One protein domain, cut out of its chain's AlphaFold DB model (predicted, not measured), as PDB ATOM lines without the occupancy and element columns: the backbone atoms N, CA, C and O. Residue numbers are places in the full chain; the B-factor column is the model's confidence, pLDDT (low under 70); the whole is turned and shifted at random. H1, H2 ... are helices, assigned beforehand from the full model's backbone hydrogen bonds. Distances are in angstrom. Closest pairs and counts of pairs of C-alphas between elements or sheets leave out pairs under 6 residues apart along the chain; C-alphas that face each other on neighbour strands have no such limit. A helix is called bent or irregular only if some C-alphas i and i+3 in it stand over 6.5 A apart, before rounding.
ATOM      1  N   SER A   2      54.705  33.518  19.672       92.88
ATOM      2  CA  SER A   2      53.971  32.977  20.821       92.88
ATOM      3  C   SER A   2      53.128  31.755  20.423       92.88
ATOM      4  O   SER A   2      52.889  31.523  19.228       92.88
ATOM      5  N   ALA A   3      52.669  30.957  21.394       92.56
ATOM      6  CA  ALA A   3      51.813  29.807  21.090       92.56
ATOM      7  C   ALA A   3      50.494  30.262  20.446       92.56
ATOM      8  O   ALA A   3      50.034  29.663  19.469       92.56
ATOM      9  N   TRP A   4      49.934  31.377  20.930       95.31
ATOM     10  CA  TRP A   4      48.750  31.998  20.349       95.31
ATOM     11  C   TRP A   4      48.969  32.463  18.908       95.31
ATOM     12  O   TRP A   4      48.151  32.158  18.042       95.31
ATOM     13  N   GLU A   5      50.077  33.145  18.613       93.25
ATOM     14  CA  GLU A   5      50.380  33.594  17.247       93.25
ATOM     15  C   GLU A   5      50.473  32.420  16.271       93.25
ATOM     16  O   GLU A   5      49.943  32.494  15.160       93.25
ATOM     17  N   SER A   6      51.091  31.318  16.706       92.00
ATOM     18  CA  SER A   6      51.208  30.107  15.901       92.00
ATOM     19  C   SER A   6      49.857  29.440  15.632       92.00
ATOM     20  O   SER A   6      49.639  28.954  14.521       92.00
ATOM     21  N   VAL A   7      48.971  29.364  16.631       93.38
ATOM     22  CA  VAL A   7      47.626  28.787  16.465       93.38
ATOM     23  C   VAL A   7      46.756  29.700  15.610       93.38
ATOM     24  O   VAL A   7      46.123  29.227  14.674       93.38
ATOM     25  N   ARG A   8      46.788  31.015  15.846       92.44
ATOM     26  CA  ARG A   8      46.070  32.011  15.040       92.44
ATOM     27  C   ARG A   8      46.476  31.968  13.567       92.44
ATOM     28  O   ARG A   8      45.618  32.082  12.700       92.44
ATOM     29  N   ALA A   9      47.760  31.763  13.273       90.44
ATOM     30  CA  ALA A   9      48.217  31.571  11.901       90.44
ATOM     31  C   ALA A   9      47.633  30.295  11.265       90.44
ATOM     32  O   ALA A   9      47.251  30.326  10.102       90.44
ATOM     33  N   ALA A  10      47.517  29.195  12.018       90.25
ATOM     34  CA  ALA A  10      46.905  27.953  11.529       90.25
ATOM     35  C   ALA A  10      45.379  28.068  11.348       90.25
ATOM     36  O   ALA A  10      44.825  27.516  10.405       90.25
ATOM     37  N   LEU A  11      44.700  28.838  12.201       89.50
ATOM     38  CA  LEU A  11      43.276  29.153  12.044       89.50
ATOM     39  C   LEU A  11      42.986  29.909  10.739       89.50
ATOM     40  O   LEU A  11      41.910  29.772  10.166       89.50
ATOM     41  N   ALA A  12      43.951  30.680  10.236       85.88
ATOM     42  CA  ALA A  12      43.797  31.410   8.985       85.88
ATOM     43  C   ALA A  12      43.916  30.520   7.732       85.88
ATOM     44  O   ALA A  12      43.439  30.939   6.680       85.88
ATOM     45  N   THR A  13      44.529  29.329   7.826       81.38
ATOM     46  CA  THR A  13      44.821  28.461   6.665       81.38
ATOM     47  C   THR A  13      43.698  27.499   6.285       81.38
ATOM     48  O   THR A  13      43.870  26.765   5.321       81.38
ATOM     49  N   ASP A  14      42.590  27.486   7.034       76.88
ATOM     50  CA  ASP A  14      41.422  26.613   6.807       76.88
ATOM     51  C   ASP A  14      41.736  25.104   6.773       76.88
ATOM     52  O   ASP A  14      41.017  24.288   6.209       76.88
ATOM     53  N   ASP A  15      42.846  24.723   7.406       87.12
ATOM     54  CA  ASP A  15      43.352  23.355   7.442       87.12
ATOM     55  C   ASP A  15      43.220  22.814   8.866       87.12
ATOM     56  O   ASP A  15      44.078  23.023   9.736       87.12
ATOM     57  N   VAL A  16      42.103  22.128   9.104       89.12
ATOM     58  CA  VAL A  16      41.756  21.563  10.412       89.12
ATOM     59  C   VAL A  16      42.747  20.492  10.866       89.12
ATOM     60  O   VAL A  16      43.058  20.397  12.055       89.12
ATOM     61  N   THR A  17      43.330  19.742   9.929       89.56
ATOM     62  CA  THR A  17      44.308  18.692  10.232       89.56
ATOM     63  C   THR A  17      45.623  19.304  10.698       89.56
ATOM     64  O   THR A  17      46.200  18.885  11.710       89.56
ATOM     65  N   ARG A  18      46.093  20.343  10.003       90.69
ATOM     66  CA  ARG A  18      47.293  21.090  10.388       90.69
ATOM     67  C   ARG A  18      47.105  21.818  11.712       90.69
ATOM     68  O   ARG A  18      48.031  21.833  12.529       90.69
ATOM     69  N   LEU A  19      45.925  22.390  11.949       94.12
ATOM     70  CA  LEU A  19      45.578  22.979  13.238       94.12
ATOM     71  C   LEU A  19      45.627  21.928  14.353       94.12
ATOM     72  O   LEU A  19      46.285  22.164  15.365       94.12
ATOM     73  N   ALA A  20      44.989  20.770  14.162       94.00
ATOM     74  CA  ALA A  20      44.980  19.688  15.143       94.00
ATOM     75  C   ALA A  20      46.402  19.231  15.491       94.00
ATOM     76  O   ALA A  20      46.750  19.137  16.667       94.00
ATOM     77  N   ALA A  21      47.259  19.027  14.486       93.31
ATOM     78  CA  ALA A  21      48.662  18.674  14.698       93.31
ATOM     79  C   ALA A  21      49.420  19.753  15.492       93.31
ATOM     80  O   ALA A  21      50.176  19.437  16.412       93.31
ATOM     81  N   ARG A  22      49.193  21.035  15.177       94.38
ATOM     82  CA  ARG A  22      49.820  22.153  15.895       94.38
ATOM     83  C   ARG A  22      49.363  22.222  17.349       94.38
ATOM     84  O   ARG A  22      50.194  22.429  18.226       94.38
ATOM     85  N   VAL A  23      48.065  22.066  17.594       95.25
ATOM     86  CA  VAL A  23      47.466  22.126  18.931       95.25
ATOM     87  C   VAL A  23      47.906  20.938  19.787       95.25
ATOM     88  O   VAL A  23      48.255  21.128  20.952       95.25
ATOM     89  N   ALA A  24      47.960  19.734  19.213       93.44
ATOM     90  CA  ALA A  24      48.437  18.533  19.898       93.44
ATOM     91  C   ALA A  24      49.913  18.641  20.332       93.44
ATOM     92  O   ALA A  24      50.295  18.058  21.343       93.44
ATOM     93  N   ALA A  25      50.725  19.417  19.605       93.81
ATOM     94  CA  ALA A  25      52.139  19.644  19.908       93.81
ATOM     95  C   ALA A  25      52.406  20.745  20.957       93.81
ATOM     96  O   ALA A  25      53.564  20.984  21.300       93.81
ATOM     97  N   LEU A  26      51.375  21.443  21.452       94.50
ATOM     98  CA  LEU A  26      51.545  22.475  22.478       94.50
ATOM     99  C   LEU A  26      51.935  21.858  23.827       94.50
ATOM    100  O   LEU A  26      51.424  20.809  24.220       94.50
ATOM    101  N   ASP A  27      52.779  22.559  24.577       92.88
ATOM    102  CA  ASP A  27      53.027  22.272  25.987       92.88
ATOM    103  C   ASP A  27      51.911  22.855  26.880       92.88
ATOM    104  O   ASP A  27      50.962  23.493  26.415       92.88
ATOM    105  N   ASP A  28      51.990  22.629  28.194       91.50
ATOM    106  CA  ASP A  28      50.981  23.135  29.134       91.50
ATOM    107  C   ASP A  28      50.904  24.665  29.174       91.50
ATOM    108  O   ASP A  28      49.819  25.227  29.345       91.50
ATOM    109  N   ALA A  29      52.043  25.348  29.033       93.56
ATOM    110  CA  ALA A  29      52.092  26.805  29.018       93.56
ATOM    111  C   ALA A  29      51.413  27.362  27.760       93.56
ATOM    112  O   ALA A  29      50.522  28.206  27.873       93.56
ATOM    113  N   GLY A  30      51.749  26.823  26.589       94.31
ATOM    114  CA  GLY A  30      51.153  27.187  25.312       94.31
ATOM    115  C   GLY A  30      49.665  26.858  25.240       94.31
ATOM    116  O   GLY A  30      48.885  27.675  24.753       94.31
ATOM    117  N   ARG A  31      49.222  25.720  25.798       94.75
ATOM    118  CA  ARG A  31      47.787  25.407  25.918       94.75
ATOM    119  C   ARG A  31      47.037  26.458  26.733       94.75
ATOM    120  O   ARG A  31      45.980  26.909  26.299       94.75
ATOM    121  N   ARG A  32      47.582  26.878  27.882       95.00
ATOM    122  CA  ARG A  32      46.980  27.932  28.721       95.00
ATOM    123  C   ARG A  32      46.945  29.285  28.013       95.00
ATOM    124  O   ARG A  32      45.924  29.964  28.085       95.00
ATOM    125  N   GLU A  33      48.023  29.650  27.322       96.31
ATOM    126  CA  GLU A  33      48.099  30.885  26.531       96.31
ATOM    127  C   GLU A  33      46.992  30.921  25.465       96.31
ATOM    128  O   GLU A  33      46.213  31.872  25.400       96.31
ATOM    129  N   VAL A  34      46.866  29.852  24.671       95.88
ATOM    130  CA  VAL A  34      45.854  29.759  23.610       95.88
ATOM    131  C   VAL A  34      44.442  29.726  24.195       95.88
ATOM    132  O   VAL A  34      43.574  30.450  23.715       95.88
ATOM    133  N   ALA A  35      44.209  28.947  25.254       95.62
ATOM    134  CA  ALA A  35      42.909  28.851  25.916       95.62
ATOM    135  C   ALA A  35      42.398  30.205  26.441       95.62
ATOM    136  O   ALA A  35      41.192  30.449  26.419       95.62
ATOM    137  N   ALA A  36      43.294  31.091  26.890       95.06
ATOM    138  CA  ALA A  36      42.934  32.430  27.354       95.06
ATOM    139  C   ALA A  36      42.544  33.374  26.201       95.06
ATOM    140  O   ALA A  36      41.638  34.191  26.353       95.06
ATOM    141  N   ALA A  37      43.202  33.253  25.045       94.88
ATOM    142  CA  ALA A  37      42.982  34.132  23.897       94.88
ATOM    143  C   ALA A  37      41.829  33.678  22.980       94.88
ATOM    144  O   ALA A  37      41.132  34.512  22.396       94.88
ATOM    145  N   LEU A  38      41.601  32.365  22.866       94.12
ATOM    146  CA  LEU A  38      40.678  31.765  21.899       94.12
ATOM    147  C   LEU A  38      39.227  32.287  21.994       94.12
ATOM    148  O   LEU A  38      38.663  32.607  20.945       94.12
ATOM    149  N   PRO A  39      38.604  32.450  23.184       93.31
ATOM    150  CA  PRO A  39      37.229  32.948  23.275       93.31
ATOM    151  C   PRO A  39      37.039  34.341  22.663       93.31
ATOM    152  O   PRO A  39      35.994  34.599  22.068       93.31
ATOM    153  N   GLY A  40      38.044  35.219  22.776       93.50
ATOM    154  CA  GLY A  40      38.013  36.571  22.211       93.50
ATOM    155  C   GLY A  40      38.193  36.611  20.691       93.50
ATOM    156  O   GLY A  40      37.938  37.639  20.072       93.50
ATOM    157  N   HIS A  41      38.608  35.502  20.072       92.88
ATOM    158  CA  HIS A  41      38.848  35.429  18.632       92.88
ATOM    159  C   HIS A  41      37.626  34.981  17.818       92.88
ATOM    160  O   HIS A  41      37.616  35.170  16.605       92.88
ATOM    161  N   ILE A  42      36.578  34.446  18.455       92.00
ATOM    162  CA  ILE A  42      35.396  33.895  17.762       92.00
ATOM    163  C   ILE A  42      34.761  34.912  16.810       92.00
ATOM    164  O   ILE A  42      34.530  34.597  15.648       92.00
ATOM    165  N   SER A  43      34.516  36.142  17.269       90.81
ATOM    166  CA  SER A  43      33.898  37.179  16.431       90.81
ATOM    167  C   SER A  43      34.760  37.535  15.218       90.81
ATOM    168  O   SER A  43      34.229  37.777  14.140       90.81
ATOM    169  N   ALA A  44      36.087  37.527  15.376       91.06
ATOM    170  CA  ALA A  44      37.010  37.778  14.275       91.06
ATOM    171  C   ALA A  44      37.039  36.606  13.281       91.06
ATOM    172  O   ALA A  44      36.999  36.845  12.077       91.06
ATOM    173  N   ALA A  45      37.063  35.361  13.767       88.81
ATOM    174  CA  ALA A  45      37.010  34.166  12.926       88.81
ATOM    175  C   ALA A  45      35.709  34.111  12.108       88.81
ATOM    176  O   ALA A  45      35.750  33.912  10.897       88.81
ATOM    177  N   ARG A  46      34.569  34.397  12.750       88.38
ATOM    178  CA  ARG A  46      33.264  34.487  12.088       88.38
ATOM    179  C   ARG A  46      33.236  35.570  11.006       88.38
ATOM    180  O   ARG A  46      32.865  35.282   9.876       88.38
ATOM    181  N   ALA A  47      33.682  36.788  11.319       89.25
ATOM    182  CA  ALA A  47      33.715  37.881  10.344       89.25
ATOM    183  C   ALA A  47      34.617  37.560   9.135       89.25
ATOM    184  O   ALA A  47      34.310  37.934   8.006       89.25
ATOM    185  N   GLN A  48      35.728  36.847   9.356       86.56
ATOM    186  CA  GLN A  48      36.598  36.386   8.273       86.56
ATOM    187  C   GLN A  48      35.921  35.327   7.398       86.56
ATOM    188  O   GLN A  48      36.042  35.399   6.176       86.56
ATOM    189  N   ALA A  49      35.206  34.370   7.996       84.50
ATOM    190  CA  ALA A  49      34.447  33.365   7.257       84.50
ATOM    191  C   ALA A  49      33.328  34.008   6.418       84.50
ATOM    192  O   ALA A  49      33.241  33.749   5.220       84.50
ATOM    193  N   GLU A  50      32.558  34.931   7.001       86.25
ATOM    194  CA  GLU A  50      31.511  35.688   6.295       86.25
ATOM    195  C   GLU A  50      32.087  36.486   5.109       86.25
ATOM    196  O   GLU A  50      31.533  36.463   4.010       86.25
ATOM    197  N   ALA A  51      33.242  37.140   5.282       87.38
ATOM    198  CA  ALA A  51      33.902  37.869   4.196       87.38
ATOM    199  C   ALA A  51      34.380  36.950   3.055       87.38
ATOM    200  O   ALA A  51      34.318  37.335   1.884       87.38
ATOM    201  N   ARG A  52      34.854  35.739   3.375       82.75
ATOM    202  CA  ARG A  52      35.263  34.737   2.375       82.75
ATOM    203  C   ARG A  52      34.068  34.221   1.587       82.75
ATOM    204  O   ARG A  52      34.146  34.197   0.360       82.75
ATOM    205  N   LEU A  53      32.975  33.890   2.275       81.00
ATOM    206  CA  LEU A  53      31.735  33.450   1.642       81.00
ATOM    207  C   LEU A  53      31.238  34.509   0.649       81.00
ATOM    208  O   LEU A  53      31.059  34.214  -0.530       81.00
ATOM    209  N   GLN A  54      31.175  35.776   1.073       84.94
ATOM    210  CA  GLN A  54      30.802  36.891   0.194       84.94
ATOM    211  C   GLN A  54      31.745  37.050  -1.009       84.94
ATOM    212  O   GLN A  54      31.304  37.366  -2.116       84.94
ATOM    213  N   ALA A  55      33.055  36.857  -0.830       86.56
ATOM    214  CA  ALA A  55      34.015  36.926  -1.932       86.56
ATOM    215  C   ALA A  55      33.834  35.768  -2.933       86.56
ATOM    216  O   ALA A  55      33.917  35.986  -4.148       86.56
ATOM    217  N   LYS A  56      33.542  34.553  -2.449       81.06
ATOM    218  CA  LYS A  56      33.219  33.398  -3.300       81.06
ATOM    219  C   LYS A  56      31.908  33.606  -4.044       81.06
ATOM    220  O   LYS A  56      31.883  33.410  -5.254       81.06
ATOM    221  N   GLU A  57      30.858  34.068  -3.371       82.50
ATOM    222  CA  GLU A  57      29.573  34.407  -3.992       82.50
ATOM    223  C   GLU A  57      29.736  35.441  -5.110       82.50
ATOM    224  O   GLU A  57      29.212  35.245  -6.205       82.50
ATOM    225  N   ARG A  58      30.528  36.500  -4.883       85.50
ATOM    226  CA  ARG A  58      30.878  37.475  -5.932       85.50
ATOM    227  C   ARG A  58      31.583  36.803  -7.106       85.50
ATOM    228  O   ARG A  58      31.128  36.922  -8.236       85.50
ATOM    229  N   THR A  59      32.626  36.019  -6.840       84.94
ATOM    230  CA  THR A  59      33.373  35.297  -7.885       84.94
ATOM    231  C   THR A  59      32.474  34.347  -8.685       84.94
ATOM    232  O   THR A  59      32.597  34.248  -9.910       84.94
ATOM    233  N   ARG A  60      31.545  33.654  -8.015       77.31
ATOM    234  CA  ARG A  60      30.552  32.771  -8.639       77.31
ATOM    235  C   ARG A  60      29.580  33.558  -9.497       77.31
ATOM    236  O   ARG A  60      29.361  33.169 -10.640       77.31
ATOM    237  N   ARG A  61      29.046  34.665  -8.979       80.06
ATOM    238  CA  ARG A  61      28.154  35.569  -9.709       80.06
ATOM    239  C   ARG A  61      28.828  36.108 -10.966       80.06
ATOM    240  O   ARG A  61      28.267  35.953 -12.043       80.06
ATOM    241  N   ASP A  62      30.058  36.602 -10.856       84.44
ATOM    242  CA  ASP A  62      30.838  37.109 -11.991       84.44
ATOM    243  C   ASP A  62      31.124  36.000 -13.018       84.44
ATOM    244  O   ASP A  62      31.102  36.209 -14.231       84.44
ATOM    245  N   SER A  63      31.390  34.777 -12.553       82.62
ATOM    246  CA  SER A  63      31.623  33.618 -13.424       82.62
ATOM    247  C   SER A  63      30.339  33.095 -14.075       82.62
ATOM    248  O   SER A  63      30.376  32.597 -15.199       82.62
ATOM    249  N   ALA A  64      29.198  33.182 -13.394       79.38
ATOM    250  CA  ALA A  64      27.885  32.864 -13.947       79.38
ATOM    251  C   ALA A  64      27.464  33.913 -14.986       79.38
ATOM    252  O   ALA A  64      27.012  33.551 -16.071       79.38
ATOM    253  N   GLU A  65      27.695  35.194 -14.700       82.50
ATOM    254  CA  GLU A  65      27.419  36.297 -15.616       82.50
ATOM    255  C   GLU A  65      28.258  36.186 -16.894       82.50
ATOM    256  O   GLU A  65      27.693  36.212 -17.987       82.50
ATOM    257  N   ARG A  66      29.572  35.930 -16.784       84.06
ATOM    258  CA  ARG A  66      30.440  35.670 -17.948       84.06
ATOM    259  C   ARG A  66      29.940  34.503 -18.803       84.06
ATOM    260  O   ARG A  66      29.786  34.654 -20.011       84.06
ATOM    261  N   ARG A  67      29.608  33.363 -18.185       81.50
ATOM    262  CA  ARG A  67      29.067  32.188 -18.899       81.50
ATOM    263  C   ARG A  67      27.724  32.480 -19.578       81.50
ATOM    264  O   ARG A  67      27.466  31.984 -20.674       81.50
ATOM    265  N   SER A  68      26.874  33.290 -18.946       81.38
ATOM    266  CA  SER A  68      25.605  33.746 -19.525       81.38
ATOM    267  C   SER A  68      25.835  34.627 -20.757       81.38
ATOM    268  O   SER A  68      25.247  34.379 -21.810       81.38
ATOM    269  N   GLN A  69      26.759  35.592 -20.665       85.88
ATOM    270  CA  GLN A  69      27.138  36.468 -21.778       85.88
ATOM    271  C   GLN A  69      27.728  35.679 -22.960       85.88
ATOM    272  O   GLN A  69      27.350  35.914 -24.109       85.88
ATOM    273  N   GLU A  70      28.600  34.702 -22.699       86.62
ATOM    274  CA  GLU A  70      29.170  33.825 -23.730       86.62
ATOM    275  C   GLU A  70      28.093  32.989 -24.440       86.62
ATOM    276  O   GLU A  70      28.061  32.932 -25.673       86.62
ATOM    277  N   ARG A  71      27.165  32.383 -23.685       84.12
ATOM    278  CA  ARG A  71      26.036  31.627 -24.259       84.12
ATOM    279  C   ARG A  71      25.108  32.515 -25.077       84.12
ATOM    280  O   ARG A  71      24.679  32.099 -26.152       84.12
ATOM    281  N   TRP A  72      24.826  33.728 -24.605       84.00
ATOM    282  CA  TRP A  72      24.034  34.706 -25.349       84.00
ATOM    283  C   TRP A  72      24.703  35.081 -26.677       84.00
ATOM    284  O   TRP A  72      24.051  35.078 -27.720       84.00
ATOM    285  N   ALA A  73      26.015  35.326 -26.679       89.00
ATOM    286  CA  ALA A  73      26.754  35.635 -27.902       89.00
ATOM    287  C   ALA A  73      26.742  34.471 -28.914       89.00
ATOM    288  O   ALA A  73      26.609  34.701 -30.117       89.00
ATOM    289  N   LEU A  74      26.852  33.222 -28.446       88.75
ATOM    290  CA  LEU A  74      26.728  32.032 -29.297       88.75
ATOM    291  C   LEU A  74      25.326  31.901 -29.901       88.75
ATOM    292  O   LEU A  74      25.205  31.659 -31.101       88.75
ATOM    293  N   PHE A  75      24.287  32.106 -29.089       89.19
ATOM    294  CA  PHE A  75      22.898  32.113 -29.543       89.19
ATOM    295  C   PHE A  75      22.673  33.159 -30.639       89.19
ATOM    296  O   PHE A  75      22.139  32.828 -31.695       89.19
ATOM    297  N   GLN A  76      23.149  34.394 -30.437       88.50
ATOM    298  CA  GLN A  76      23.016  35.460 -31.436       88.50
ATOM    299  C   GLN A  76      23.698  35.089 -32.759       88.50
ATOM    300  O   GLN A  76      23.089  35.200 -33.820       88.50
ATOM    301  N   ARG A  77      24.914  34.526 -32.709       90.19
ATOM    302  CA  ARG A  77      25.620  34.039 -33.909       90.19
ATOM    303  C   ARG A  77      24.879  32.908 -34.629       90.19
ATOM    304  O   ARG A  77      24.978  32.800 -35.850       90.19
ATOM    305  N   GLU A  78      24.202  32.023 -33.901       89.38
ATOM    306  CA  GLU A  78      23.390  30.949 -34.489       89.38
ATOM    307  C   GLU A  78      22.123  31.503 -35.147       89.38
ATOM    308  O   GLU A  78      21.815  31.152 -36.288       89.38
ATOM    309  N   ALA A  79      21.428  32.398 -34.445       88.19
ATOM    310  CA  ALA A  79      20.216  33.048 -34.915       88.19
ATOM    311  C   ALA A  79      20.464  33.858 -36.193       88.19
ATOM    312  O   ALA A  79      19.677  33.771 -37.137       88.19
ATOM    313  N   ASP A  80      21.581  34.587 -36.250       91.38
ATOM    314  CA  ASP A  80      21.998  35.340 -37.433       91.38
ATOM    315  C   ASP A  80      22.320  34.404 -38.603       91.38
ATOM    316  O   ASP A  80      21.849  34.622 -39.719       91.38
ATOM    317  N   ARG A  81      23.048  33.304 -38.355       92.19
ATOM    318  CA  ARG A  81      23.381  32.314 -39.396       92.19
ATOM    319  C   ARG A  81      22.143  31.642 -39.985       92.19
ATOM    320  O   ARG A  81      22.129  31.321 -41.169       92.19
ATOM    321  N   ARG A  82      21.122  31.396 -39.162       89.12
ATOM    322  CA  ARG A  82      19.870  30.746 -39.576       89.12
ATOM    323  C   ARG A  82      18.793  31.725 -40.044       89.12
ATOM    324  O   ARG A  82      17.735  31.270 -40.474       89.12
ATOM    325  N   GLU A 113      30.994  28.030   6.198       63.28
ATOM    326  CA  GLU A 113      30.400  28.275   7.520       63.28
ATOM    327  C   GLU A 113      30.740  27.139   8.497       63.28
ATOM    328  O   GLU A 113      30.997  27.386   9.675       63.28
ATOM    329  N   VAL A 114      30.815  25.903   8.004       66.00
ATOM    330  CA  VAL A 114      31.154  24.725   8.810       66.00
ATOM    331  C   VAL A 114      32.653  24.685   9.122       66.00
ATOM    332  O   VAL A 114      33.039  24.389  10.256       66.00
ATOM    333  N   ALA A 115      33.511  25.067   8.171       78.88
ATOM    334  CA  ALA A 115      34.964  24.987   8.321       78.88
ATOM    335  C   ALA A 115      35.507  25.808   9.509       78.88
ATOM    336  O   ALA A 115      36.241  25.279  10.353       78.88
ATOM    337  N   TRP A 116      35.108  27.081   9.655       86.19
ATOM    338  CA  TRP A 116      35.615  27.914  10.756       86.19
ATOM    339  C   TRP A 116      35.137  27.430  12.134       86.19
ATOM    340  O   TRP A 116      35.885  27.529  13.116       86.19
ATOM    341  N   MET A 117      33.918  26.884  12.216       88.88
ATOM    342  CA  MET A 117      33.386  26.305  13.450       88.88
ATOM    343  C   MET A 117      34.194  25.074  13.861       88.88
ATOM    344  O   MET A 117      34.571  24.968  15.030       88.88
ATOM    345  N   GLU A 118      34.536  24.187  12.922       88.56
ATOM    346  CA  GLU A 118      35.368  23.011  13.209       88.56
ATOM    347  C   GLU A 118      36.777  23.391  13.668       88.56
ATOM    348  O   GLU A 118      37.266  22.853  14.667       88.56
ATOM    349  N   LEU A 119      37.401  24.396  13.045       91.31
ATOM    350  CA  LEU A 119      38.684  24.936  13.510       91.31
ATOM    351  C   LEU A 119      38.595  25.424  14.966       91.31
ATOM    352  O   LEU A 119      39.449  25.098  15.796       91.31
ATOM    353  N   MET A 120      37.545  26.176  15.311       93.38
ATOM    354  CA  MET A 120      37.324  26.655  16.681       93.38
ATOM    355  C   MET A 120      37.066  25.510  17.665       93.38
ATOM    356  O   MET A 120      37.571  25.535  18.794       93.38
ATOM    357  N   ARG A 121      36.293  24.496  17.263       93.94
ATOM    358  CA  ARG A 121      36.005  23.310  18.082       93.94
ATOM    359  C   ARG A 121      37.287  22.544  18.397       93.94
ATOM    360  O   ARG A 121      37.548  22.291  19.572       93.94
ATOM    361  N   VAL A 122      38.117  22.267  17.390       95.19
ATOM    362  CA  VAL A 122      39.410  21.573  17.535       95.19
ATOM    363  C   VAL A 122      40.381  22.375  18.395       95.19
ATOM    364  O   VAL A 122      40.957  21.832  19.342       95.19
ATOM    365  N   ALA A 123      40.529  23.677  18.130       95.69
ATOM    366  CA  ALA A 123      41.410  24.538  18.915       95.69
ATOM    367  C   ALA A 123      41.018  24.559  20.398       95.69
ATOM    368  O   ALA A 123      41.879  24.402  21.265       95.69
ATOM    369  N   GLY A 124      39.728  24.713  20.709       95.50
ATOM    370  CA  GLY A 124      39.260  24.747  22.095       95.50
ATOM    371  C   GLY A 124      39.354  23.392  22.788       95.50
ATOM    372  O   GLY A 124      39.853  23.320  23.910       95.50
ATOM    373  N   ALA A 125      38.956  22.309  22.115       96.06
ATOM    374  CA  ALA A 125      39.058  20.951  22.649       96.06
ATOM    375  C   ALA A 125      40.503  20.569  23.004       96.06
ATOM    376  O   ALA A 125      40.750  19.967  24.050       96.06
ATOM    377  N   GLY A 126      41.468  20.967  22.173       94.56
ATOM    378  CA  GLY A 126      42.876  20.664  22.406       94.56
ATOM    379  C   GLY A 126      43.567  21.560  23.438       94.56
ATOM    380  O   GLY A 126      44.530  21.121  24.067       94.56
ATOM    381  N   THR A 127      43.082  22.782  23.680       96.31
ATOM    382  CA  THR A 127      43.787  23.775  24.522       96.31
ATOM    383  C   THR A 127      43.185  23.953  25.911       96.31
ATOM    384  O   THR A 127      43.925  24.155  26.874       96.31
ATOM    385  N   LEU A 128      41.865  23.816  26.063       95.94
ATOM    386  CA  LEU A 128      41.199  23.961  27.357       95.94
ATOM    387  C   LEU A 128      41.645  22.857  28.331       95.94
ATOM    388  O   LEU A 128      41.848  21.704  27.955       95.94
ATOM    389  N   GLY A 129      41.851  23.219  29.599       89.62
ATOM    390  CA  GLY A 129      42.477  22.320  30.576       89.62
ATOM    391  C   GLY A 129      41.544  21.248  31.147       89.62
ATOM    392  O   GLY A 129      41.955  20.104  31.325       89.62
ATOM    393  N   GLY A 130      40.295  21.605  31.452       94.50
ATOM    394  CA  GLY A 130      39.347  20.725  32.144       94.50
ATOM    395  C   GLY A 130      38.276  20.131  31.217       94.50
ATOM    396  O   GLY A 130      37.802  20.850  30.332       94.50
ATOM    397  N   PRO A 131      37.794  18.894  31.464       96.19
ATOM    398  CA  PRO A 131      36.733  18.280  30.662       96.19
ATOM    399  C   PRO A 131      35.454  19.123  30.636       96.19
ATOM    400  O   PRO A 131      34.849  19.320  29.588       96.19
ATOM    401  N   ALA A 132      35.070  19.708  31.776       96.75
ATOM    402  CA  ALA A 132      33.900  20.582  31.870       96.75
ATOM    403  C   ALA A 132      34.011  21.841  30.988       96.75
ATOM    404  O   ALA A 132      33.022  22.252  30.384       96.75
ATOM    405  N   ALA A 133      35.209  22.427  30.881       96.62
ATOM    406  CA  ALA A 133      35.446  23.587  30.026       96.62
ATOM    407  C   ALA A 133      35.329  23.211  28.542       96.62
ATOM    408  O   ALA A 133      34.704  23.940  27.775       96.62
ATOM    409  N   VAL A 134      35.855  22.044  28.155       97.31
ATOM    410  CA  VAL A 134      35.713  21.512  26.790       97.31
ATOM    411  C   VAL A 134      34.247  21.234  26.457       97.31
ATOM    412  O   VAL A 134      33.778  21.639  25.399       97.31
ATOM    413  N   VAL A 135      33.480  20.628  27.367       96.88
ATOM    414  CA  VAL A 135      32.033  20.404  27.177       96.88
ATOM    415  C   VAL A 135      31.298  21.725  26.976       96.88
ATOM    416  O   VAL A 135      30.476  21.834  26.065       96.88
ATOM    417  N   ALA A 136      31.584  22.733  27.805       95.94
ATOM    418  CA  ALA A 136      30.982  24.055  27.669       95.94
ATOM    419  C   ALA A 136      31.336  24.700  26.320       95.94
ATOM    420  O   ALA A 136      30.456  25.263  25.673       95.94
ATOM    421  N   TRP A 137      32.588  24.559  25.874       96.00
ATOM    422  CA  TRP A 137      33.069  25.061  24.589       96.00
ATOM    423  C   TRP A 137      32.379  24.395  23.394       96.00
ATOM    424  O   TRP A 137      31.808  25.088  22.558       96.00
ATOM    425  N   LEU A 138      32.357  23.059  23.347       93.94
ATOM    426  CA  LEU A 138      31.766  22.279  22.250       93.94
ATOM    427  C   LEU A 138      30.235  22.395  22.150       93.94
ATOM    428  O   LEU A 138      29.656  21.970  21.154       93.94
ATOM    429  N   ASN A 139      29.574  22.932  23.181       92.19
ATOM    430  CA  ASN A 139      28.131  23.199  23.205       92.19
ATOM    431  C   ASN A 139      27.814  24.707  23.143       92.19
ATOM    432  O   ASN A 139      26.701  25.120  23.493       92.19
ATOM    433  N   ARG A 140      28.781  25.555  22.765       92.31
ATOM    434  CA  ARG A 140      28.512  26.974  22.509       92.31
ATOM    435  C   ARG A 140      27.623  27.114  21.284       92.31
ATOM    436  O   ARG A 140      27.913  26.541  20.244       92.31
ATOM    437  N   ARG A 141      26.607  27.973  21.391       87.62
ATOM    438  CA  ARG A 141      25.697  28.287  20.277       87.62
ATOM    439  C   ARG A 141      26.418  28.866  19.061       87.62
ATOM    440  O   ARG A 141      25.980  28.626  17.951       87.62
ATOM    441  N   ASP A 142      27.518  29.589  19.274       86.62
ATOM    442  CA  ASP A 142      28.326  30.148  18.182       86.62
ATOM    443  C   ASP A 142      29.022  29.069  17.332       86.62
ATOM    444  O   ASP A 142      29.468  29.373  16.235       86.62
ATOM    445  N   LEU A 143      29.158  27.841  17.854       86.12
ATOM    446  CA  LEU A 143      29.855  26.706  17.228       86.12
ATOM    447  C   LEU A 143      28.896  25.547  16.894       86.12
ATOM    448  O   LEU A 143      29.332  24.404  16.715       86.12
ATOM    449  N   GLU A 144      27.592  25.828  16.895       80.25
ATOM    450  CA  GLU A 144      26.551  24.889  16.493       80.25
ATOM    451  C   GLU A 144      26.185  25.199  15.032       80.25
ATOM    452  O   GLU A 144      25.578  26.243  14.777       80.25
ATOM    453  N   PRO A 145      26.580  24.348  14.069       72.06
ATOM    454  CA  PRO A 145      26.227  24.547  12.675       72.06
ATOM    455  C   PRO A 145      24.720  24.367  12.491       72.06
ATOM    456  O   PRO A 145      24.065  23.607  13.204       72.06
ATOM    457  N   TRP A 146      24.167  25.064  11.501       61.84
ATOM    458  CA  TRP A 146      22.748  24.966  11.158       61.84
ATOM    459  C   TRP A 146      22.402  23.694  10.361       61.84
ATOM    460  O   TRP A 146      21.220  23.407  10.172       61.84
ATOM    461  N   THR A 147      23.402  22.920   9.915       60.34
ATOM    462  CA  THR A 147      23.240  21.740   9.049       60.34
ATOM    463  C   THR A 147      23.643  20.431   9.739       60.34
ATOM    464  O   THR A 147      24.499  20.393  10.620       60.34
ATOM    465  N   GLU A 148      23.027  19.324   9.309       55.81
ATOM    466  CA  GLU A 148      23.341  17.953   9.745       55.81
ATOM    467  C   GLU A 148      24.486  17.343   8.903       55.81
ATOM    468  O   GLU A 148      24.372  16.226   8.396       55.81
ATOM    469  N   GLN A 149      25.579  18.080   8.675       56.44
ATOM    470  CA  GLN A 149      26.718  17.548   7.918       56.44
ATOM    471  C   GLN A 149      27.471  16.486   8.735       56.44
ATOM    472  O   GLN A 149      27.493  16.503   9.968       56.44
ATOM    473  N   ALA A 150      28.065  15.511   8.044       55.59
ATOM    474  CA  ALA A 150      28.860  14.480   8.692       55.59
ATOM    475  C   ALA A 150      30.167  15.092   9.211       55.59
ATOM    476  O   ALA A 150      31.109  15.286   8.453       55.59
ATOM    477  N   ASP A 151      30.204  15.378  10.508       67.06
ATOM    478  CA  ASP A 151      31.407  15.852  11.185       67.06
ATOM    479  C   ASP A 151      32.583  14.889  10.989       67.06
ATOM    480  O   ASP A 151      32.499  13.718  11.384       67.06
ATOM    481  N   ASP A 152      33.691  15.390  10.442       80.75
ATOM    482  CA  ASP A 152      34.975  14.705  10.547       80.75
ATOM    483  C   ASP A 152      35.482  14.825  11.991       80.75
ATOM    484  O   ASP A 152      35.864  15.894  12.468       80.75
ATOM    485  N   LEU A 153      35.437  13.709  12.715       89.62
ATOM    486  CA  LEU A 153      35.849  13.650  14.116       89.62
ATOM    487  C   LEU A 153      37.360  13.476  14.277       89.62
ATOM    488  O   LEU A 153      37.863  13.706  15.378       89.62
ATOM    489  N   GLU A 154      38.086  13.086  13.228       91.62
ATOM    490  CA  GLU A 154      39.510  12.744  13.306       91.62
ATOM    491  C   GLU A 154      40.362  13.886  13.899       91.62
ATOM    492  O   GLU A 154      41.144  13.630  14.823       91.62
ATOM    493  N   PRO A 155      40.191  15.165  13.505       93.00
ATOM    494  CA  PRO A 155      40.940  16.266  14.109       93.00
ATOM    495  C   PRO A 155      40.654  16.451  15.606       93.00
ATOM    496  O   PRO A 155      41.570  16.745  16.380       93.00
ATOM    497  N   LEU A 156      39.399  16.260  16.033       94.25
ATOM    498  CA  LEU A 156      39.003  16.328  17.442       94.25
ATOM    499  C   LEU A 156      39.599  15.163  18.235       94.25
ATOM    500  O   LEU A 156      40.193  15.377  19.290       94.25
ATOM    501  N   LEU A 157      39.489  13.939  17.723       95.12
ATOM    502  CA  LEU A 157      40.059  12.754  18.361       95.12
ATOM    503  C   LEU A 157      41.578  12.876  18.493       95.12
ATOM    504  O   LEU A 157      42.123  12.575  19.553       95.12
ATOM    505  N   ARG A 158      42.257  13.420  17.479       94.81
ATOM    506  CA  ARG A 158      43.700  13.672  17.507       94.81
ATOM    507  C   ARG A 158      44.128  14.627  18.620       94.81
ATOM    508  O   ARG A 158      45.119  14.362  19.292       94.81
ATOM    509  N   VAL A 159      43.422  15.741  18.826       96.00
ATOM    510  CA  VAL A 159      43.785  16.683  19.905       96.00
ATOM    511  C   VAL A 159      43.385  16.184  21.292       96.00
ATOM    512  O   VAL A 159      43.927  16.655  22.291       96.00
TER     513      VAL A 159
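This is residues 2 to 82 and 113 to 159 of the 449 residues of an uncharacterized protein of Nonomuraea dietziae (UniProt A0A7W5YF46). What shape is this? H1, H2, H3a, H5 and H6 pack round H4 in a compact body, and residues 54 to 82 of H3b stick out as a long straight arm. What is it made of? The printed part has 128 residues with six named helices, H1 to H6 in order along the chain, which hold 102 of them, and no named strand; the class is all helix, the whole is only just extended, close to loose, with a radius of gyration of the C-alphas of 21.0 A, and the spans are 75 by 31 by 24 A.

Where are the helices? H1 is residues 3 to 11, from C-alpha 3 at (51.813, 29.807, 21.090); H2 is residues 16 to 24; H4 is residues 113 to 127; H5 is residues 131 to 138; H6 is residues 154 to 159, with C-alpha 159 at (43.785, 16.683, 19.905). And H3? Assigned as one helix by its hydrogen bonds, residues 28 to 82, it is bent: C-alphas 40 and 43 are 7.1 A apart. H3a, 28 to 40, is irregular, with C-alphas 36 and 39 7.0 A apart; H3b, 43 to 82, is 58.1 A long.

What touches H4, the hub? Among them H2, closest at C-alphas Val 16 and Leu 119, 5.5 A, and H3b, with residues 45 to 53 alone, at Ala 49 and Glu 113, 6.5 A. Are the backbones complete? Each O i to N i+4 pair is within hydrogen-bond range in H1, H2, H3b, H5 and H6, but 7 of 9 in H3a and 10 of 11 in H4.

Is anything cut? Residues 83 to 112 are not printed; C-alphas 82 and 113 are 48.3 A apart. Which link is long, and where is pLDDT under 70? H5 to H6 is long; residues 113 to 114 and 146 to 151 are under 70.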